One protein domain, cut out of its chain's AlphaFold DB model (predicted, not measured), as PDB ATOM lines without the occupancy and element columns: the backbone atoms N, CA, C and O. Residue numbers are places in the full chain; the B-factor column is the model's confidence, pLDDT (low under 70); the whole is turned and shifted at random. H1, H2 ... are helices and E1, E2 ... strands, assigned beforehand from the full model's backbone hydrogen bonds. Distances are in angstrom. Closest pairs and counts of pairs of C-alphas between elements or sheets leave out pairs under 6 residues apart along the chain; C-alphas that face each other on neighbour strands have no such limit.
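AT A GLANCE: This is residues 56 to 208 of the 554 residues of an uncharacterized protein of bacterium (UniProt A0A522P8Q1). Two sheets, the strongly twisted five-stranded one of E1 to E5 and the smaller one of E6, E9 and E10, stand partly face to face as a sandwich with their strands crossed at 42 degrees, and the helix H1 packs on both of them. A small hairpin, E7 and E8, sits next to the edge strand E1, and a long loop leads out to the short helix H2, far from the five-stranded sheet. The printed part has 153 residues, with two named helices and ten named strands in the order H1 E1 E2 E3 E4 E5 E6 H2 E7 E8 E9 E10, and its class is mostly strand. The sheets run E1 E2 E3 E4 E5, E6 E9 E10 and E7 E8, each of them antiparallel. The whole is compact, with a radius of gyration of the C-alphas of 15.9 A and spans of 46 by 40 by 28 A.

HOW THE PARTS SIT: H1, residues 56 to 68, comes first, and each of its O i to N i+4 pairs is within hydrogen-bond range. E1, residues 71 to 73, E2, residues 89 to 97, E3, residues 104 to 114, E4, residues 119 to 126, and E5, residues 134 to 142, form a meander, each strand the antiparallel neighbour of the one before. N 73 and O 91 of the hairpin E1 and E2 are 2.9 A apart, N 92 and O 109 of E2 and E3 2.8 A, N 110 and O 123 of E3 and E4 3.0 A, and N 124 and O 134 of E4 and E5 2.8 A. E5 bends by 79 degrees at residue 137. H1 is on this sheet at a height over the sheet of 9.4 A, two layers with the helix on one face; its closest C-alphas to E2 are those of Ala 66 and Val 92, 6.5 A apart. E6, residues 145 to 151, begins the second sheet, with E9, residues 190 to 196, and E10, residues 201 to 207. N 149 and O 192 of E6 and E9 are 2.8 A apart, and N 193 and O 204 of the hairpin E9 and E10 2.8 A. In the sandwich, two sheets face to face, the facing parts are 9.9 A centre to centre; the closest C-alphas of E3 and E6 are those of Trp 113 and Phe 146, 6.1 A apart. H1 is also on this second sheet, again two layers, at a height over the sheet of 9.1 A; it lies over E10 and runs along the strands, at 6 degrees to E10 on the local plane. H2, residues 163 to 166, is too short for an O i to N i+4 pair, and is on neither of these two sheets. E7, residues 177 to 181, and E8, residues 184 to 186, form a hairpin, with N 177 and O 186 2.9 A apart; the closest C-alphas of E1 and E8 are those of Ala 71 and Ala 186, 5.1 A apart.

IN THESE COORDINATES: H1 begins at C-alpha 56, (22.880, -20.201, 26.462), and is 18.6 A long from first to last C-alpha. E2 measures 25.5 A, E3 31.3 A and E4 22.9 A; E3 starts at C-alpha 104, (3.274, -24.851, 2.600). E5 measures 19.1 A, E6 19.2 A, E9 19.7 A and E10 20.0 A, and E10 ends at C-alpha 207, (9.675, -11.968, 19.468).

THE WHOLE: The two C-alphas farthest apart are those of Gly 130 and Ala 164, 47.7 A. The printed part has no cut. The links E1 to E2, of 15 residues, and E6 to H2, of 11 residues, are long. The mean pLDDT of the printed part is 88.0; residue 129, residues 157 to 171 and residue 175 are under 70.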
ATOM      1  N   HIS A  56      22.636 -21.224  27.490       95.19
ATOM      2  CA  HIS A  56      22.880 -20.201  26.462       95.19
ATOM      3  C   HIS A  56      22.661 -20.728  25.043       95.19
ATOM      4  O   HIS A  56      22.040 -20.058  24.227       95.19
ATOM      5  N   SER A  57      23.105 -21.954  24.751       95.88
ATOM      6  CA  SER A  57      22.846 -22.584  23.452       95.88
ATOM      7  C   SER A  57      21.359 -22.851  23.213       95.88
ATOM      8  O   SER A  57      20.934 -22.844  22.062       95.88
ATOM      9  N   ALA A  58      20.583 -23.124  24.268       96.38
ATOM     10  CA  ALA A  58      19.143 -23.322  24.159       96.38
ATOM     11  C   ALA A  58      18.428 -22.009  23.844       96.38
ATOM     12  O   ALA A  58      17.613 -21.990  22.930       96.38
ATOM     13  N   LEU A  59      18.772 -20.933  24.558       96.56
ATOM     14  CA  LEU A  59      18.222 -19.595  24.329       96.56
ATOM     15  C   LEU A  59      18.526 -19.101  22.916       96.56
ATOM     16  O   LEU A  59      17.604 -18.803  22.171       96.56
ATOM     17  N   ALA A  60      19.787 -19.187  22.482       95.38
ATOM     18  CA  ALA A  60      20.169 -18.801  21.123       95.38
ATOM     19  C   ALA A  60      19.388 -19.571  20.038       95.38
ATOM     20  O   ALA A  60      19.056 -19.014  18.993       95.38
ATOM     21  N   GLN A  61      19.077 -20.852  20.277       96.50
ATOM     22  CA  GLN A  61      18.248 -21.630  19.357       96.50
ATOM     23  C   GLN A  61      16.769 -21.208  19.402       96.50
ATOM     24  O   GLN A  61      16.124 -21.152  18.355       96.50
ATOM     25  N   MET A  62      16.226 -20.920  20.588       96.81
ATOM     26  CA  MET A  62      14.858 -20.412  20.735       96.81
ATOM     27  C   MET A  62      14.691 -19.067  20.037       96.81
ATOM     28  O   MET A  62      13.700 -18.895  19.335       96.81
ATOM     29  N   ASP A  63      15.667 -18.169  20.158       94.38
ATOM     30  CA  ASP A  63      15.693 -16.879  19.469       94.38
ATOM     31  C   ASP A  63      15.705 -17.031  17.951       94.38
ATOM     32  O   ASP A  63      14.926 -16.384  17.254       94.38
ATOM     33  N   GLU A  64      16.557 -17.906  17.409       93.50
ATOM     34  CA  GLU A  64      16.621 -18.142  15.961       93.50
ATOM     35  C   GLU A  64      15.285 -18.691  15.418       93.50
ATOM     36  O   GLU A  64      14.803 -18.301  14.346       93.50
ATOM     37  N   GLU A  65      14.645 -19.581  16.174       94.94
ATOM     38  CA  GLU A  65      13.353 -20.159  15.808       94.94
ATOM     39  C   GLU A  65      12.201 -19.162  15.993       94.94
ATOM     40  O   GLU A  65      11.341 -19.060  15.118       94.94
ATOM     41  N   ALA A  66      12.213 -18.363  17.061       92.69
ATOM     42  CA  ALA A  66      11.288 -17.256  17.292       92.69
ATOM     43  C   ALA A  66      11.393 -16.201  16.178       92.69
ATOM     44  O   ALA A  66      10.387 -15.793  15.592       92.69
ATOM     45  N   ALA A  67      12.612 -15.839  15.784       89.44
ATOM     46  CA  ALA A  67      12.872 -14.899  14.701       89.44
ATOM     47  C   ALA A  67      12.382 -15.415  13.332       89.44
ATOM     48  O   ALA A  67      12.047 -14.630  12.447       89.44
ATOM     49  N   SER A  68      12.286 -16.728  13.127       90.38
ATOM     50  CA  SER A  68      11.723 -17.306  11.896       90.38
ATOM     51  C   SER A  68      10.233 -17.664  12.004       90.38
ATOM     52  O   SER A  68       9.614 -18.050  11.007       90.38
ATOM     53  N   ALA A  69       9.634 -17.481  13.182       91.06
ATOM     54  CA  ALA A  69       8.262 -17.853  13.497       91.06
ATOM     55  C   ALA A  69       7.207 -17.020  12.766       91.06
ATOM     56  O   ALA A  69       7.336 -15.810  12.580       91.06
ATOM     57  N   ASN A  70       6.097 -17.671  12.425       89.62
ATOM     58  CA  ASN A  70       4.834 -17.031  12.063       89.62
ATOM     59  C   ASN A  70       3.941 -16.762  13.283       89.62
ATOM     60  O   ASN A  70       3.067 -15.905  13.201       89.62
ATOM     61  N   ALA A  71       4.110 -17.531  14.362       90.62
ATOM     62  CA  ALA A  71       3.478 -17.298  15.656       90.62
ATOM     63  C   ALA A  71       4.329 -17.924  16.769       90.62
ATOM     64  O   ALA A  71       4.918 -18.984  16.562       90.62
ATOM     65  N   ILE A  72       4.354 -17.296  17.943       93.06
ATOM     66  CA  ILE A  72       4.892 -17.868  19.186       93.06
ATOM     67  C   ILE A  72       3.752 -17.851  20.202       93.06
ATOM     68  O   ILE A  72       3.072 -16.831  20.343       93.06
ATOM     69  N   PHE A  73       3.498 -18.978  20.861       93.12
ATOM     70  CA  PHE A  73       2.343 -19.136  21.733       93.12
ATOM     71  C   PHE A  73       2.602 -20.136  22.867       93.12
ATOM     72  O   PHE A  73       3.326 -21.102  22.713       93.12
ATOM     73  N   ILE A  74       1.985 -19.916  24.020       94.38
ATOM     74  CA  ILE A  74       1.892 -20.846  25.146       94.38
ATOM     75  C   ILE A  74       0.539 -21.553  25.012       94.38
ATOM     76  O   ILE A  74      -0.503 -20.914  25.236       94.38
ATOM     77  N   PRO A  75       0.504 -22.827  24.587       93.50
ATOM     78  CA  PRO A  75      -0.751 -23.553  24.463       93.50
ATOM     79  C   PRO A  75      -1.333 -23.849  25.855       93.50
ATOM     80  O   PRO A  75      -0.579 -24.004  26.809       93.50
ATOM     81  N   PRO A  76      -2.665 -23.985  26.016       92.69
ATOM     82  CA  PRO A  76      -3.271 -24.371  27.300       92.69
ATOM     83  C   PRO A  76      -2.963 -25.824  27.695       92.69
ATOM     84  O   PRO A  76      -3.148 -26.230  28.848       92.69
ATOM     85  N   THR A  77      -2.550 -26.636  26.725       94.69
ATOM     86  CA  THR A  77      -2.178 -28.037  26.885       94.69
ATOM     87  C   THR A  77      -0.850 -28.257  26.177       94.69
ATOM     88  O   THR A  77      -0.715 -27.831  25.037       94.69
ATOM     89  N   ASP A  78       0.093 -28.889  26.865       95.00
ATOM     90  CA  ASP A  78       1.440 -29.183  26.391       95.00
ATOM     91  C   ASP A  78       1.423 -30.198  25.227       95.00
ATOM     92  O   ASP A  78       0.406 -30.847  24.934       95.00
ATOM     93  N   VAL A  79       2.572 -30.391  24.586       94.38
ATOM     94  CA  VAL A  79       2.747 -31.282  23.433       94.38
ATOM     95  C   VAL A  79       2.465 -32.758  23.764       94.38
ATOM     96  O   VAL A  79       2.296 -33.585  22.865       94.38
ATOM     97  N   LEU A  80       2.379 -33.116  25.049       94.75
ATOM     98  CA  LEU A  80       2.046 -34.450  25.554       94.75
ATOM     99  C   LEU A  80       0.602 -34.565  26.078       94.75
ATOM    100  O   LEU A  80       0.220 -35.629  26.578       94.75
ATOM    101  N   GLY A  81      -0.219 -33.521  25.953       93.88
ATOM    102  CA  GLY A  81      -1.613 -33.515  26.393       93.88
ATOM    103  C   GLY A  81      -1.836 -33.139  27.867       93.88
ATOM    104  O   GLY A  81      -2.934 -33.358  28.381       93.88
ATOM    105  N   GLN A  82      -0.832 -32.615  28.570       95.12
ATOM    106  CA  GLN A  82      -0.917 -32.178  29.970       95.12
ATOM    107  C   GLN A  82      -1.275 -30.693  30.064       95.12
ATOM    108  O   GLN A  82      -1.045 -29.933  29.138       95.12
ATOM    109  N   SER A  83      -1.858 -30.244  31.176       96.06
ATOM    110  CA  SER A  83      -2.170 -28.816  31.340       96.06
ATOM    111  C   SER A  83      -0.893 -27.989  31.441       96.06
ATOM    112  O   SER A  83      -0.068 -28.276  32.299       96.06
ATOM    113  N   ASN A  84      -0.786 -26.931  30.638       96.38
ATOM    114  CA  ASN A  84       0.350 -26.003  30.620       96.38
ATOM    115  C   ASN A  84       0.019 -24.678  31.341       96.38
ATOM    116  O   ASN A  84       0.362 -23.586  30.900       96.38
ATOM    117  N   ALA A  85      -0.741 -24.756  32.437       95.50
ATOM    118  CA  ALA A  85      -1.190 -23.574  33.181       95.50
ATOM    119  C   ALA A  85      -0.061 -22.866  33.956       95.50
ATOM    120  O   ALA A  85      -0.216 -21.717  34.359       95.50
ATOM    121  N   ASP A  86       1.047 -23.560  34.193       95.81
ATOM    122  CA  ASP A  86       2.270 -23.077  34.836       95.81
ATOM    123  C   ASP A  86       3.332 -22.596  33.831       95.81
ATOM    124  O   ASP A  86       4.403 -22.161  34.251       95.81
ATOM    125  N   GLY A  87       3.045 -22.654  32.524       96.12
ATOM    126  CA  GLY A  87       3.945 -22.167  31.479       96.12
ATOM    127  C   GLY A  87       5.207 -23.012  31.313       96.12
ATOM    128  O   GLY A  87       6.247 -22.491  30.927       96.12
ATOM    129  N   HIS A  88       5.165 -24.309  31.620       98.00
ATOM    130  CA  HIS A  88       6.317 -25.189  31.416       98.00
ATOM    131  C   HIS A  88       6.609 -25.482  29.930       98.00
ATOM    132  O   HIS A  88       7.603 -26.147  29.628       98.00
ATOM    133  N   GLU A  89       5.764 -25.013  29.010       97.38
ATOM    134  CA  GLU A  89       5.941 -25.134  27.565       97.38
ATOM    135  C   GLU A  89       5.580 -23.846  26.812       97.38
ATOM    136  O   GLU A  89       4.625 -23.150  27.168       97.38
ATOM    137  N   PHE A  90       6.305 -23.570  25.727       96.94
ATOM    138  CA  PHE A  90       5.846 -22.694  24.648       96.94
ATOM    139  C   PHE A  90       6.138 -23.319  23.283       96.94
ATOM    140  O   PHE A  90       7.048 -24.142  23.132       96.94
ATOM    141  N   ASP A  91       5.404 -22.838  22.288       96.50
ATOM    142  CA  ASP A  91       5.389 -23.344  20.931       96.50
ATOM    143  C   ASP A  91       5.689 -22.243  19.919       96.50
ATOM    144  O   ASP A  91       5.306 -21.079  20.065       96.50
ATOM    145  N   VAL A  92       6.336 -22.655  18.836       95.44
ATOM    146  CA  VAL A  92       6.666 -21.845  17.674       95.44
ATOM    147  C   VAL A  92       6.014 -22.469  16.447       95.44
ATOM    148  O   VAL A  92       6.229 -23.642  16.137       95.44
ATOM    149  N   LEU A  93       5.223 -21.678  15.725       94.00
ATOM    150  CA  LEU A  93       4.664 -22.042  14.428       94.00
ATOM    151  C   LEU A  93       5.585 -21.542  13.314       94.00
ATOM    152  O   LEU A  93       5.749 -20.338  13.131       94.00
ATOM    153  N   LEU A  94       6.091 -22.469  12.508       93.00
ATOM    154  CA  LEU A  94       6.824 -22.209  11.277       93.00
ATOM    155  C   LEU A  94       5.991 -22.640  10.069       93.00
ATOM    156  O   LEU A  94       5.422 -23.733  10.041       93.00
ATOM    157  N   VAL A  95       5.958 -21.815   9.024       89.44
ATOM    158  CA  VAL A  95       5.460 -22.232   7.708       89.44
ATOM    159  C   VAL A  95       6.638 -22.716   6.871       89.44
ATOM    160  O   VAL A  95       7.441 -21.927   6.381       89.44
ATOM    161  N   VAL A  96       6.729 -24.031   6.685       88.94
ATOM    162  CA  VAL A  96       7.800 -24.667   5.912       88.94
ATOM    163  C   VAL A  96       7.286 -25.033   4.529       88.94
ATOM    164  O   VAL A  96       6.203 -25.601   4.378       88.94
ATOM    165  N   VAL A  97       8.074 -24.725   3.501       87.50
ATOM    166  CA  VAL A  97       7.800 -25.168   2.131       87.50
ATOM    167  C   VAL A  97       8.364 -26.574   1.966       87.50
ATOM    168  O   VAL A  97       9.581 -26.765   2.005       87.50
ATOM    169  N   ASP A  98       7.502 -27.563   1.748       85.00
ATOM    170  CA  ASP A  98       7.959 -28.904   1.391       85.00
ATOM    171  C   ASP A  98       8.630 -28.844   0.009       85.00
ATOM    172  O   ASP A  98       8.044 -28.445  -1.003       85.00
ATOM    173  N   ALA A  99       9.911 -29.212  -0.031       85.81
ATOM    174  CA  ALA A  99      10.718 -29.110  -1.236       85.81
ATOM    175  C   ALA A  99      10.211 -30.007  -2.380       85.81
ATOM    176  O   ALA A  99      10.418 -29.647  -3.545       85.81
ATOM    177  N   ALA A 100       9.569 -31.135  -2.062       88.25
ATOM    178  CA  ALA A 100       9.068 -32.115  -3.017       88.25
ATOM    179  C   ALA A 100       7.704 -31.715  -3.589       88.25
ATOM    180  O   ALA A 100       7.499 -31.797  -4.799       88.25
ATOM    181  N   THR A 101       6.782 -31.263  -2.741       89.88
ATOM    182  CA  THR A 101       5.397 -30.945  -3.140       89.88
ATOM    183  C   THR A 101       5.185 -29.470  -3.471       89.88
ATOM    184  O   THR A 101       4.195 -29.128  -4.117       89.88
ATOM    185  N   LYS A 102       6.113 -28.595  -3.059       89.44
ATOM    186  CA  LYS A 102       5.988 -27.128  -3.112       89.44
ATOM    187  C   LYS A 102       4.770 -26.591  -2.356       89.44
ATOM    188  O   LYS A 102       4.378 -25.449  -2.585       89.44
ATOM    189  N   SER A 103       4.167 -27.383  -1.467       89.44
ATOM    190  CA  SER A 103       3.109 -26.913  -0.578       89.44
ATOM    191  C   SER A 103       3.681 -26.382   0.730       89.44
ATOM    192  O   SER A 103       4.689 -26.867   1.243       89.44
ATOM    193  N   ASN A 104       3.005 -25.373   1.270       87.44
ATOM    194  CA  ASN A 104       3.274 -24.851   2.600       87.44
ATOM    195  C   ASN A 104       2.658 -25.798   3.634       87.44
ATOM    196  O   ASN A 104       1.470 -26.116   3.550       87.44
ATOM    197  N   HIS A 105       3.448 -26.211   4.616       89.62
ATOM    198  CA  HIS A 105       2.992 -26.980   5.766       89.62
ATOM    199  C   HIS A 105       3.328 -26.228   7.047       89.62
ATOM    200  O   HIS A 105       4.415 -25.668   7.182       89.62
ATOM    201  N   ALA A 106       2.397 -26.233   7.996       91.19
ATOM    202  CA  ALA A 106       2.681 -25.759   9.338       91.19
ATOM    203  C   ALA A 106       3.470 -26.815  10.110       91.19
ATOM    204  O   ALA A 106       2.989 -27.933  10.333       91.19
ATOM    205  N   GLN A 107       4.676 -26.432  10.508       94.50
ATOM    206  CA  GLN A 107       5.512 -27.154  11.443       94.50
ATOM    207  C   GLN A 107       5.480 -26.433  12.785       94.50
ATOM    208  O   GLN A 107       5.615 -25.217  12.854       94.50
ATOM    209  N   PHE A 108       5.312 -27.210  13.840       95.12
ATOM    210  CA  PHE A 108       5.313 -26.741  15.210       95.12
ATOM    211  C   PHE A 108       6.579 -27.228  15.887       95.12
ATOM    212  O   PHE A 108       6.979 -28.390  15.714       95.12
ATOM    213  N   ILE A 109       7.195 -26.338  16.649       97.06
ATOM    214  CA  ILE A 109       8.296 -26.653  17.546       97.06
ATOM    215  C   ILE A 109       7.842 -26.302  18.953       97.06
ATOM    216  O   ILE A 109       7.463 -25.165  19.181       97.06
ATOM    217  N   ALA A 110       7.885 -27.261  19.871       97.31
ATOM    218  CA  ALA A 110       7.549 -27.032  21.274       97.31
ATOM    219  C   ALA A 110       8.793 -27.182  22.147       97.31
ATOM    220  O   ALA A 110       9.544 -28.153  22.007       97.31
ATOM    221  N   TYR A 111       8.997 -26.245  23.064       98.25
ATOM    222  CA  TYR A 111      10.015 -26.314  24.104       98.25
ATOM    223  C   TYR A 111       9.337 -26.635  25.423       98.25
ATOM    224  O   TYR A 111       8.742 -25.765  26.044       98.25
ATOM    225  N   ARG A 112       9.442 -27.894  25.845       97.94
ATOM    226  CA  ARG A 112       8.756 -28.428  27.019       97.94
ATOM    227  C   ARG A 112       9.740 -28.748  28.123       97.94
ATOM    228  O   ARG A 112      10.661 -29.548  27.929       97.94
ATOM    229  N   TRP A 113       9.522 -28.196  29.303       98.38
ATOM    230  CA  TRP A 113      10.263 -28.564  30.497       98.38
ATOM    231  C   TRP A 113       9.564 -29.675  31.273       98.38
ATOM    232  O   TRP A 113       8.390 -29.594  31.615       98.38
ATOM    233  N   ASP A 114      10.318 -30.730  31.569       97.81
ATOM    234  CA  ASP A 114       9.870 -31.823  32.421       97.81
ATOM    235  C   ASP A 114      10.446 -31.647  33.830       97.81
ATOM    236  O   ASP A 114      11.646 -31.824  34.065       97.81
ATOM    237  N   ALA A 115       9.570 -31.321  34.781       97.06
ATOM    238  CA  ALA A 115       9.925 -31.119  36.180       97.06
ATOM    239  C   ALA A 115      10.505 -32.376  36.854       97.06
ATOM    240  O   ALA A 115      11.334 -32.264  37.763       97.06
ATOM    241  N   ALA A 116      10.083 -33.574  36.433       97.06
ATOM    242  CA  ALA A 116      10.517 -34.827  37.037       97.06
ATOM    243  C   ALA A 116      11.948 -35.181  36.619       97.06
ATOM    244  O   ALA A 116      12.758 -35.579  37.460       97.06
ATOM    245  N   SER A 117      12.276 -35.008  35.337       96.88
ATOM    246  CA  SER A 117      13.630 -35.236  34.820       96.88
ATOM    247  C   SER A 117      14.544 -34.016  34.944       96.88
ATOM    248  O   SER A 117      15.758 -34.169  34.817       96.88
ATOM    249  N   LYS A 118      13.991 -32.822  35.206       97.69
ATOM    250  CA  LYS A 118      14.700 -31.532  35.179       97.69
ATOM    251  C   LYS A 118      15.393 -31.293  33.838       97.69
ATOM    252  O   LYS A 118      16.557 -30.891  33.773       97.69
ATOM    253  N   THR A 119      14.678 -31.591  32.758       97.81
ATOM    254  CA  THR A 119      15.186 -31.412  31.398       97.81
ATOM    255  C   THR A 119      14.223 -30.591  30.573       97.81
ATOM    256  O   THR A 119      13.048 -30.938  30.479       97.81
ATOM    257  N   LEU A 120      14.747 -29.568  29.914       98.19
ATOM    258  CA  LEU A 120      14.072 -28.911  28.811       98.19
ATOM    259  C   LEU A 120      14.301 -29.724  27.530       98.19
ATOM    260  O   LEU A 120      15.429 -30.117  27.215       98.19
ATOM    261  N   GLN A 121      13.216 -29.998  26.817       98.19
ATOM    262  CA  GLN A 121      13.160 -30.849  25.637       98.19
ATOM    263  C   GLN A 121      12.555 -30.069  24.475       98.19
ATOM    264  O   GLN A 121      11.611 -29.310  24.665       98.19
ATOM    265  N   ARG A 122      13.055 -30.310  23.264       97.88
ATOM    266  CA  ARG A 122      12.510 -29.724  22.038       97.88
ATOM    267  C   ARG A 122      11.754 -30.783  21.258       97.88
ATOM    268  O   ARG A 122      12.318 -31.827  20.926       97.88
ATOM    269  N   TRP A 123      10.510 -30.513  20.916       97.75
ATOM    270  CA  TRP A 123       9.630 -31.397  20.165       97.75
ATOM    271  C   TRP A 123       9.313 -30.787  18.812       97.75
ATOM    272  O   TRP A 123       9.279 -29.573  18.665       97.75
ATOM    273  N   THR A 124       9.087 -31.634  17.816       96.12
ATOM    274  CA  THR A 124       8.642 -31.212  16.487       96.12
ATOM    275  C   THR A 124       7.412 -31.997  16.085       96.12
ATOM    276  O   THR A 124       7.346 -33.214  16.281       96.12
ATOM    277  N   TYR A 125       6.423 -31.306  15.528       94.19
ATOM    278  CA  TYR A 125       5.204 -31.939  15.048       94.19
ATOM    279  C   TYR A 125       4.566 -31.155  13.901       94.19
ATOM    280  O   TYR A 125       4.852 -29.984  13.667       94.19
ATOM    281  N   LEU A 126       3.729 -31.837  13.129       90.88
ATOM    282  CA  LEU A 126       2.966 -31.262  12.023       90.88
ATOM    283  C   LEU A 126       1.489 -31.279  12.420       90.88
ATOM    284  O   LEU A 126       1.020 -32.301  12.916       90.88
ATOM    285  N   HIS A 127       0.730 -30.219  12.132       81.75
ATOM    286  CA  HIS A 127      -0.683 -30.104  12.551       81.75
ATOM    287  C   HIS A 127      -1.649 -31.136  11.939       81.75
ATOM    288  O   HIS A 127      -2.832 -31.169  12.268       81.75
ATOM    289  N   HIS A 128      -1.200 -31.993  11.024       75.50
ATOM    290  CA  HIS A 128      -2.104 -32.958  10.410       75.50
ATOM    291  C   HIS A 128      -2.631 -33.977  11.447       75.50
ATOM    292  O   HIS A 128      -1.832 -34.550  12.197       75.50
ATOM    293  N   PRO A 129      -3.950 -34.265  11.468       69.81
ATOM    294  CA  PRO A 129      -4.518 -35.310  12.309       69.81
ATOM    295  C   PRO A 129      -3.747 -36.627  12.172       69.81
ATOM    296  O   PRO A 129      -3.503 -37.089  11.054       69.81
ATOM    297  N   GLY A 130      -3.376 -37.220  13.310       78.31
ATOM    298  CA  GLY A 130      -2.652 -38.493  13.388       78.31
ATOM    299  C   GLY A 130      -1.128 -38.383  13.512       78.31
ATOM    300  O   GLY A 130      -0.481 -39.402  13.753       78.31
ATOM    301  N   ASN A 131      -0.544 -37.188  13.401       86.25
ATOM    302  CA  ASN A 131       0.883 -37.020  13.662       86.25
ATOM    303  C   ASN A 131       1.174 -37.081  15.157       86.25
ATOM    304  O   ASN A 131       0.534 -36.410  15.960       86.25
ATOM    305  N   THR A 132       2.166 -37.891  15.521       91.62
ATOM    306  CA  THR A 132       2.673 -37.956  16.891       91.62
ATOM    307  C   THR A 132       3.853 -36.999  17.013       91.62
ATOM    308  O   THR A 132       4.762 -37.068  16.175       91.62
ATOM    309  N   PRO A 133       3.875 -36.117  18.023       95.75
ATOM    310  CA  PRO A 133       5.036 -35.289  18.279       95.75
ATOM    311  C   PRO A 133       6.306 -36.110  18.448       95.75
ATOM    312  O   PRO A 133       6.316 -37.152  19.103       95.75
ATOM    313  N   THR A 134       7.383 -35.646  17.822       97.00
ATOM    314  CA  THR A 134       8.681 -36.316  17.846       97.00
ATOM    315  C   THR A 134       9.674 -35.453  18.603       97.00
ATOM    316  O   THR A 134       9.940 -34.312  18.217       97.00
ATOM    317  N   GLN A 135      10.239 -36.000  19.678       97.19
ATOM    318  CA  GLN A 135      11.307 -35.338  20.412       97.19
ATOM    319  C   GLN A 135      12.552 -35.221  19.522       97.19
ATOM    320  O   GLN A 135      12.990 -36.192  18.901       97.19
ATOM    321  N   THR A 136      13.135 -34.030  19.475       96.38
ATOM    322  CA  THR A 136      14.360 -33.747  18.727       96.38
ATOM    323  C   THR A 136      15.524 -34.442  19.419       96.38
ATOM    324  O   THR A 136      15.917 -34.077  20.528       96.38
ATOM    325  N   SER A 137      16.092 -35.461  18.777       93.62
ATOM    326  CA  SER A 137      17.259 -36.161  19.312       93.62
ATOM    327  C   SER A 137      18.434 -35.199  19.484       93.62
ATOM    328  O   SER A 137      18.752 -34.452  18.563       93.62
ATOM    329  N   GLY A 138      19.103 -35.254  20.635       91.75
ATOM    330  CA  GLY A 138      20.258 -34.401  20.930       91.75
ATOM    331  C   GLY A 138      19.912 -33.049  21.556       91.75
ATOM    332  O   GLY A 138      20.819 -32.390  22.050       91.75
ATOM    333  N   PHE A 139      18.629 -32.670  21.625       92.81
ATOM    334  CA  PHE A 139      18.192 -31.495  22.376       92.81
ATOM    335  C   PHE A 139      17.649 -31.917  23.748       92.81
ATOM    336  O   PHE A 139      16.490 -32.314  23.893       92.81
ATOM    337  N   ALA A 140      18.512 -31.868  24.760       93.38
ATOM    338  CA  ALA A 140      18.136 -32.055  26.155       93.38
ATOM    339  C   ALA A 140      19.011 -31.158  27.032       93.38
ATOM    340  O   ALA A 140      20.209 -31.400  27.191       93.38
ATOM    341  N   VAL A 141      18.405 -30.123  27.605       95.81
ATOM    342  CA  VAL A 141      19.108 -29.134  28.427       95.81
ATOM    343  C   VAL A 141      18.759 -29.406  29.879       95.81
ATOM    344  O   VAL A 141      17.586 -29.455  30.244       95.81
ATOM    345  N   SER A 142      19.771 -29.626  30.719       97.00
ATOM    346  CA  SER A 142      19.555 -29.789  32.160       97.00
ATOM    347  C   SER A 142      19.141 -28.446  32.754       97.00
ATOM    348  O   SER A 142      19.963 -27.534  32.834       97.00
ATOM    349  N   ALA A 143      17.880 -28.338  33.165       97.38
ATOM    350  CA  ALA A 143      17.273 -27.119  33.683       97.38
ATOM    351  C   ALA A 143      16.520 -27.433  34.980       97.38
ATOM    352  O   ALA A 143      15.651 -28.305  35.026       97.38
ATOM    353  N   THR A 144      16.856 -26.728  36.057       97.88
ATOM    354  CA  THR A 144      16.181 -26.837  37.354       97.88
ATOM    355  C   THR A 144      14.815 -26.171  37.368       97.88
ATOM    356  O   THR A 144      13.992 -26.554  38.196       97.88
ATOM    357  N   SER A 145      14.582 -25.207  36.478       98.00
ATOM    358  CA  SER A 145      13.289 -24.563  36.263       98.00
ATOM    359  C   SER A 145      13.205 -23.994  34.852       98.00
ATOM    360  O   SER A 145      14.222 -23.620  34.264       98.00
ATOM    361  N   PHE A 146      11.981 -23.907  34.352       98.38
ATOM    362  CA  PHE A 146      11.625 -23.217  33.125       98.38
ATOM    363  C   PHE A 146      10.223 -22.632  33.300       98.38
ATOM    364  O   PHE A 146       9.369 -23.286  33.901       98.38
ATOM    365  N   SER A 147       9.992 -21.435  32.780       97.81
ATOM    366  CA  SER A 147       8.657 -20.856  32.659       97.81
ATOM    367  C   SER A 147       8.585 -19.984  31.419       97.81
ATOM    368  O   SER A 147       9.521 -19.238  31.149       97.81
ATOM    369  N   ALA A 148       7.457 -20.033  30.730       96.88
ATOM    370  CA  ALA A 148       7.069 -19.126  29.672       96.88
ATOM    371  C   ALA A 148       5.818 -18.357  30.113       96.88
ATOM    372  O   ALA A 148       4.873 -18.937  30.653       96.88
ATOM    373  N   GLU A 149       5.800 -17.051  29.880       95.00
ATOM    374  CA  GLU A 149       4.662 -16.178  30.150       95.00
ATOM    375  C   GLU A 149       4.398 -15.292  28.932       95.00
ATOM    376  O   GLU A 149       5.319 -14.780  28.297       95.00
ATOM    377  N   TYR A 150       3.124 -15.076  28.612       90.69
ATOM    378  CA  TYR A 150       2.759 -14.061  27.635       90.69
ATOM    379  C   TYR A 150       2.900 -12.671  28.228       90.69
ATOM    380  O   TYR A 150       2.307 -12.372  29.266       90.69
ATOM    381  N   VAL A 151       3.564 -11.789  27.492       88.81
ATOM    382  CA  VAL A 151       3.596 -10.364  27.798       88.81
ATOM    383  C   VAL A 151       2.866  -9.631  26.670       88.81
ATOM    384  O   VAL A 151       3.311  -9.653  25.520       88.81
ATOM    385  N   PRO A 152       1.694  -9.021  26.942       83.38
ATOM    386  CA  PRO A 152       1.081  -8.095  25.996       83.38
ATOM    387  C   PRO A 152       2.077  -6.983  25.665       83.38
ATOM    388  O   PRO A 152       2.744  -6.478  26.571       83.38
ATOM    389  N   ILE A 153       2.165  -6.551  24.404       79.94
ATOM    390  CA  ILE A 153       3.119  -5.498  24.027       79.94
ATOM    391  C   ILE A 153       2.805  -4.188  24.757       79.94
ATOM    392  O   ILE A 153       3.699  -3.403  25.057       79.94
ATOM    393  N   SER A 154       1.535  -3.976  25.116       80.56
ATOM    394  CA  SER A 154       1.108  -2.857  25.957       80.56
ATOM    395  C   SER A 154       1.743  -2.867  27.358       80.56
ATOM    396  O   SER A 154       1.847  -1.820  27.995       80.56
ATOM    397  N   GLN A 155       2.195  -4.032  27.832       81.19
ATOM    398  CA  GLN A 155       2.842  -4.248  29.132       81.19
ATOM    399  C   GLN A 155       4.361  -4.461  29.032       81.19
ATOM    400  O   GLN A 155       5.058  -4.330  30.042       81.19
ATOM    401  N   ALA A 156       4.885  -4.706  27.828       71.38
ATOM    402  CA  ALA A 156       6.313  -4.849  27.552       71.38
ATOM    403  C   ALA A 156       7.205  -3.693  28.078       71.38
ATOM    404  O   ALA A 156       8.288  -3.982  28.592       71.38
ATOM    405  N   PRO A 157       6.779  -2.402  28.104       59.88
ATOM    406  CA  PRO A 157       7.622  -1.307  28.606       59.88
ATOM    407  C   PRO A 157       8.028  -1.439  30.081       59.88
ATOM    408  O   PRO A 157       8.971  -0.782  30.512       59.88
ATOM    409  N   ALA A 158       7.309  -2.251  30.867       59.88
ATOM    410  CA  ALA A 158       7.614  -2.486  32.276       59.88
ATOM    411  C   ALA A 158       8.611  -3.634  32.506       59.88
ATOM    412  O   ALA A 158       9.178  -3.721  33.597       59.88
ATOM    413  N   LYS A 159       8.798  -4.520  31.520       57.41
ATOM    414  CA  LYS A 159       9.645  -5.718  31.637       57.41
ATOM    415  C   LYS A 159      10.904  -5.652  30.770       57.41
ATOM    416  O   LYS A 159      11.923  -6.195  31.178       57.41
ATOM    417  N   LEU A 160      10.877  -4.911  29.662       58.94
ATOM    418  CA  LEU A 160      12.044  -4.735  28.806       58.94
ATOM    419  C   LEU A 160      13.038  -3.739  29.411       58.94
ATOM    420  O   LEU A 160      12.676  -2.650  29.866       58.94
ATOM    421  N   SER A 161      14.328  -4.065  29.324       55.06
ATOM    422  CA  SER A 161      15.429  -3.159  29.688       55.06
ATOM    423  C   SER A 161      15.483  -1.881  28.833       55.06
ATOM    424  O   SER A 161      16.270  -0.979  29.116       55.06
ATOM    425  N   GLU A 162      14.633  -1.783  27.807       59.94
ATOM    426  CA  GLU A 162      14.588  -0.719  26.802       59.94
ATOM    427  C   GLU A 162      13.364   0.209  26.937       59.94
ATOM    428  O   GLU A 162      12.834   0.737  25.957       59.94
ATOM    429  N   ALA A 163      12.926   0.470  28.172       57.44
ATOM    430  CA  ALA A 163      11.796   1.351  28.493       57.44
ATOM    431  C   ALA A 163      11.821   2.722  27.771       57.44
ATOM    432  O   ALA A 163      10.771   3.315  27.520       57.44
ATOM    433  N   ALA A 164      13.004   3.227  27.397       59.59
ATOM    434  CA  ALA A 164      13.165   4.479  26.658       59.59
ATOM    435  C   ALA A 164      12.694   4.406  25.192       59.59
ATOM    436  O   ALA A 164      12.115   5.374  24.701       59.59
ATOM    437  N   PHE A 165      12.904   3.280  24.497       57.56
ATOM    438  CA  PHE A 165      12.424   3.108  23.122       57.56
ATOM    439  C   PHE A 165      10.895   3.048  23.110       57.56
ATOM    440  O   PHE A 165      10.238   3.792  22.380       57.56
ATOM    441  N   LEU A 166      10.323   2.251  24.012       61.12
ATOM    442  CA  LEU A 166       8.878   2.073  24.111       61.12
ATOM    443  C   LEU A 166       8.134   3.297  24.642       61.12
ATOM    444  O   LEU A 166       6.976   3.471  24.293       61.12
ATOM    445  N   ALA A 167       8.770   4.197  25.396       62.78
ATOM    446  CA  ALA A 167       8.143   5.465  25.785       62.78
ATOM    447  C   ALA A 167       7.804   6.372  24.582       62.78
ATOM    448  O   ALA A 167       6.953   7.253  24.695       62.78
ATOM    449  N   SER A 168       8.459   6.167  23.432       57.91
ATOM    450  CA  SER A 168       8.199   6.923  22.198       57.91
ATOM    451  C   SER A 168       7.127   6.300  21.298       57.91
ATOM    452  O   SER A 168       6.688   6.922  20.329       57.91
ATOM    453  N   VAL A 169       6.684   5.083  21.620       57.75
ATOM    454  CA  VAL A 169       5.731   4.304  20.832       57.75
ATOM    455  C   VAL A 169       4.506   4.055  21.708       57.75
ATOM    456  O   VAL A 169       4.639   3.808  22.894       57.75
ATOM    457  N   ASN A 170       3.287   4.142  21.175       69.69
ATOM    458  CA  ASN A 170       2.102   3.679  21.903       69.69
ATOM    459  C   ASN A 170       1.869   2.211  21.509       69.69
ATOM    460  O   ASN A 170       1.204   1.989  20.491       69.69
ATOM    461  N   PRO A 171       2.463   1.217  22.204       69.12
ATOM    462  CA  PRO A 171       2.288  -0.181  21.847       69.12
ATOM    463  C   PRO A 171       0.811  -0.544  21.994       69.12
ATOM    464  O   PRO A 171       0.249  -0.548  23.086       69.12
ATOM    465  N   GLN A 172       0.166  -0.812  20.864       74.88
ATOM    466  CA  GLN A 172      -1.195  -1.326  20.825       74.88
ATOM    467  C   GLN A 172      -1.119  -2.825  20.610       74.88
ATOM    468  O   GLN A 172      -0.470  -3.272  19.664       74.88
ATOM    469  N   ASP A 173      -1.796  -3.590  21.460       76.06
ATOM    470  CA  ASP A 173      -1.965  -5.019  21.236       76.06
ATOM    471  C   ASP A 173      -2.794  -5.206  19.955       76.06
ATOM    472  O   ASP A 173      -3.956  -4.804  19.862       76.06
ATOM    473  N   VAL A 174      -2.181  -5.783  18.927       75.31
ATOM    474  CA  VAL A 174      -2.854  -6.142  17.684       75.31
ATOM    475  C   VAL A 174      -3.744  -7.338  17.985       75.31
ATOM    476  O   VAL A 174      -3.288  -8.359  18.506       75.31
ATOM    477  N   ALA A 175      -5.029  -7.181  17.664       65.62
ATOM    478  CA  ALA A 175      -6.033  -8.212  17.853       65.62
ATOM    479  C   ALA A 175      -5.575  -9.539  17.240       65.62
ATOM    480  O   ALA A 175      -5.002  -9.584  16.151       65.62
ATOM    481  N   LEU A 176      -5.857 -10.612  17.969       73.00
ATOM    482  CA  LEU A 176      -5.449 -11.955  17.616       73.00
ATOM    483  C   LEU A 176      -6.009 -12.376  16.261       73.00
ATOM    484  O   LEU A 176      -7.222 -12.523  16.097       73.00
ATOM    485  N   LEU A 177      -5.115 -12.602  15.303       79.31
ATOM    486  CA  LEU A 177      -5.464 -13.271  14.065       79.31
ATOM    487  C   LEU A 177      -5.349 -14.772  14.307       79.31
ATOM    488  O   LEU A 177      -4.249 -15.316  14.397       79.31
ATOM    489  N   ASN A 178      -6.489 -15.449  14.389       81.31
ATOM    490  CA  ASN A 178      -6.502 -16.903  14.427       81.31
ATOM    491  C   ASN A 178      -5.848 -17.440  13.143       81.31
ATOM    492  O   ASN A 178      -6.329 -17.180  12.038       81.31
ATOM    493  N   MET A 179      -4.765 -18.205  13.287       80.06
ATOM    494  CA  MET A 179      -3.968 -18.700  12.154       80.06
ATOM    495  C   MET A 179      -4.608 -19.900  11.435       80.06
ATOM    496  O   MET A 179      -3.972 -20.550  10.608       80.06
ATOM    497  N   GLY A 180      -5.868 -20.217  11.751       81.38
ATOM    498  CA  GLY A 180      -6.575 -21.401  11.271       81.38
ATOM    499  C   GLY A 180      -6.265 -22.664  12.076       81.38
ATOM    500  O   GLY A 180      -6.746 -23.739  11.717       81.38
ATOM    501  N   TYR A 181      -5.498 -22.540  13.164       81.00
ATOM    502  CA  TYR A 181      -5.159 -23.632  14.072       81.00
ATOM    503  C   TYR A 181      -5.809 -23.384  15.444       81.00
ATOM    504  O   TYR A 181      -5.707 -22.276  15.977       81.00
ATOM    505  N   PRO A 182      -6.499 -24.376  16.041       76.62
ATOM    506  CA  PRO A 182      -7.126 -24.217  17.350       76.62
ATOM    507  C   PRO A 182      -6.119 -23.775  18.421       76.62
ATOM    508  O   PRO A 182      -5.149 -24.479  18.679       76.62
ATOM    509  N   GLY A 183      -6.366 -22.620  19.048       78.75
ATOM    510  CA  GLY A 183      -5.512 -22.074  20.108       78.75
ATOM    511  C   GLY A 183      -4.222 -21.399  19.631       78.75
ATOM    512  O   GLY A 183      -3.418 -21.016  20.475       78.75
ATOM    513  N   VAL A 184      -4.026 -21.239  18.316       83.62
ATOM    514  CA  VAL A 184      -2.872 -20.529  17.751       83.62
ATOM    515  C   VAL A 184      -3.331 -19.199  17.191       83.62
ATOM    516  O   VAL A 184      -3.910 -19.106  16.101       83.62
ATOM    517  N   ASP A 185      -3.025 -18.162  17.946       80.50
ATOM    518  CA  ASP A 185      -3.321 -16.803  17.564       80.50
ATOM    519  C   ASP A 185      -2.017 -16.069  17.240       80.50
ATOM    520  O   ASP A 185      -1.113 -15.985  18.071       80.50
ATOM    521  N   ALA A 186      -1.920 -15.539  16.021       76.62
ATOM    522  CA  ALA A 186      -0.873 -14.597  15.659       76.62
ATOM    523  C   ALA A 186      -1.248 -13.192  16.140       76.62
ATOM    524  O   ALA A 186      -2.421 -12.835  16.264       76.62
ATOM    525  N   GLY A 187      -0.240 -12.378  16.407       78.06
ATOM    526  CA  GLY A 187      -0.392 -11.031  16.937       78.06
ATOM    527  C   GLY A 187       0.960 -10.501  17.375       78.06
ATOM    528  O   GLY A 187       1.943 -11.240  17.344       78.06
ATOM    529  N   ASN A 188       1.008  -9.241  17.802       73.06
ATOM    530  CA  ASN A 188       2.249  -8.601  18.236       73.06
ATOM    531  C   ASN A 188       2.685  -8.970  19.662       73.06
ATOM    532  O   ASN A 188       3.012  -8.098  20.458       73.06
ATOM    533  N   ARG A 189       2.631 -10.260  20.000       80.06
ATOM    534  CA  ARG A 189       2.895 -10.753  21.353       80.06
ATOM    535  C   ARG A 189       4.353 -11.122  21.544       80.06
ATOM    536  O   ARG A 189       4.994 -11.647  20.634       80.06
ATOM    537  N   GLU A 190       4.800 -10.898  22.766       89.12
ATOM    538  CA  GLU A 190       6.090 -11.313  23.289       89.12
ATOM    539  C   GLU A 190       5.877 -12.508  24.225       89.12
ATOM    540  O   GLU A 190       4.873 -12.583  24.950       89.12
ATOM    541  N   VAL A 191       6.797 -13.468  24.175       92.62
ATOM    542  CA  VAL A 191       6.843 -14.575  25.132       92.62
ATOM    543  C   VAL A 191       8.099 -14.417  25.965       92.62
ATOM    544  O   VAL A 191       9.202 -14.646  25.482       92.62
ATOM    545  N   HIS A 192       7.901 -14.043  27.224       93.81
ATOM    546  CA  HIS A 192       8.971 -13.972  28.202       93.81
ATOM    547  C   HIS A 192       9.276 -15.381  28.692       93.81
ATOM    548  O   HIS A 192       8.381 -16.076  29.187       93.81
ATOM    549  N   ILE A 193      10.528 -15.798  28.585       96.50
ATOM    550  CA  ILE A 193      10.998 -17.080  29.092       96.50
ATOM    551  C   ILE A 193      12.006 -16.871  30.214       96.50
ATOM    552  O   ILE A 193      12.836 -15.971  30.184       96.50
ATOM    553  N   ALA A 194      11.953 -17.745  31.213       96.81
ATOM    554  CA  ALA A 194      12.951 -17.833  32.265       96.81
ATOM    555  C   ALA A 194      13.431 -19.277  32.365       96.81
ATOM    556  O   ALA A 194      12.632 -20.195  32.551       96.81
ATOM    557  N   ILE A 195      14.739 -19.483  32.266       97.88
ATOM    558  CA  ILE A 195      15.376 -20.795  32.345       97.88
ATOM    559  C   ILE A 195      16.499 -20.747  33.371       97.88
ATOM    560  O   ILE A 195      17.332 -19.845  33.376       97.88
ATOM    561  N   ALA A 196      16.551 -21.738  34.254       97.56
ATOM    562  CA  ALA A 196      17.644 -21.842  35.208       97.56
ATOM    563  C   ALA A 196      18.160 -23.265  35.315       97.56
ATOM    564  O   ALA A 196      17.419 -24.236  35.146       97.56
ATOM    565  N   ASN A 197      19.434 -23.387  35.656       97.19
ATOM    566  CA  ASN A 197      20.063 -24.622  36.080       97.19
ATOM    567  C   ASN A 197      20.902 -24.386  37.349       97.19
ATOM    568  O   ASN A 197      20.756 -23.380  38.036       97.19
ATOM    569  N   ALA A 198      21.762 -25.340  37.708       94.50
ATOM    570  CA  ALA A 198      22.589 -25.221  38.909       94.50
ATOM    571  C   ALA A 198      23.678 -24.128  38.824       94.50
ATOM    572  O   ALA A 198      24.241 -23.772  39.858       94.50
ATOM    573  N   ALA A 199      23.994 -23.637  37.623       94.88
ATOM    574  CA  ALA A 199      25.083 -22.701  37.358       94.88
ATOM    575  C   ALA A 199      24.607 -21.302  36.941       94.88
ATOM    576  O   ALA A 199      25.241 -20.328  37.334       94.88
ATOM    577  N   THR A 200      23.516 -21.195  36.175       96.44
ATOM    578  CA  THR A 200      22.976 -19.912  35.700       96.44
ATOM    579  C   THR A 200      21.448 -19.866  35.765       96.44
ATOM    580  O   THR A 200      20.781 -20.904  35.759       96.44
ATOM    581  N   ALA A 201      20.910 -18.652  35.826       96.81
ATOM    582  CA  ALA A 201      19.503 -18.335  35.644       96.81
ATOM    583  C   ALA A 201      19.423 -17.168  34.661       96.81
ATOM    584  O   ALA A 201      19.992 -16.111  34.924       96.81
ATOM    585  N   GLU A 202      18.741 -17.388  33.548       96.88
ATOM    586  CA  GLU A 202      18.651 -16.461  32.428       96.88
ATOM    587  C   GLU A 202      17.180 -16.203  32.104       96.88
ATOM    588  O   GLU A 202      16.314 -17.061  32.321       96.88
ATOM    589  N   THR A 203      16.913 -15.022  31.568       95.19
ATOM    590  CA  THR A 203      15.608 -14.633  31.038       95.19
ATOM    591  C   THR A 203      15.781 -14.118  29.625       95.19
ATOM    592  O   THR A 203      16.794 -13.476  29.351       95.19
ATOM    593  N   ASP A 204      14.795 -14.361  28.774       94.38
ATOM    594  CA  ASP A 204      14.804 -13.899  27.392       94.38
ATOM    595  C   ASP A 204      13.400 -13.525  26.928       94.38
ATOM    596  O   ASP A 204      12.409 -14.039  27.454       94.38
ATOM    597  N   ASP A 205      13.328 -12.648  25.937       92.12
ATOM    598  CA  ASP A 205      12.084 -12.108  25.404       92.12
ATOM    599  C   ASP A 205      11.954 -12.501  23.933       92.12
ATOM    600  O   ASP A 205      12.530 -11.893  23.030       92.12
ATOM    601  N   LEU A 206      11.169 -13.549  23.682       92.56
ATOM    602  CA  LEU A 206      11.016 -14.103  22.346       92.56
ATOM    603  C   LEU A 206      10.007 -13.285  21.539       92.56
ATOM    604  O   LEU A 206       8.822 -13.187  21.882       92.56
ATOM    605  N   VAL A 207      10.471 -12.767  20.404       89.31
ATOM    606  CA  VAL A 207       9.675 -11.968  19.468       89.31
ATOM    607  C   VAL A 207       9.635 -12.654  18.102       89.31
ATOM    608  O   VAL A 207      10.643 -13.138  17.592       89.31
ATOM    609  N   GLN A 208       8.455 -12.690  17.480       86.88
ATOM    610  CA  GLN A 208       8.278 -13.229  16.126       86.88
ATOM    611  C   GLN A 208       9.054 -12.382  15.112       86.88
ATOM    612  O   GLN A 208       8.802 -11.188  15.004       86.88
TER     613      GLN A 208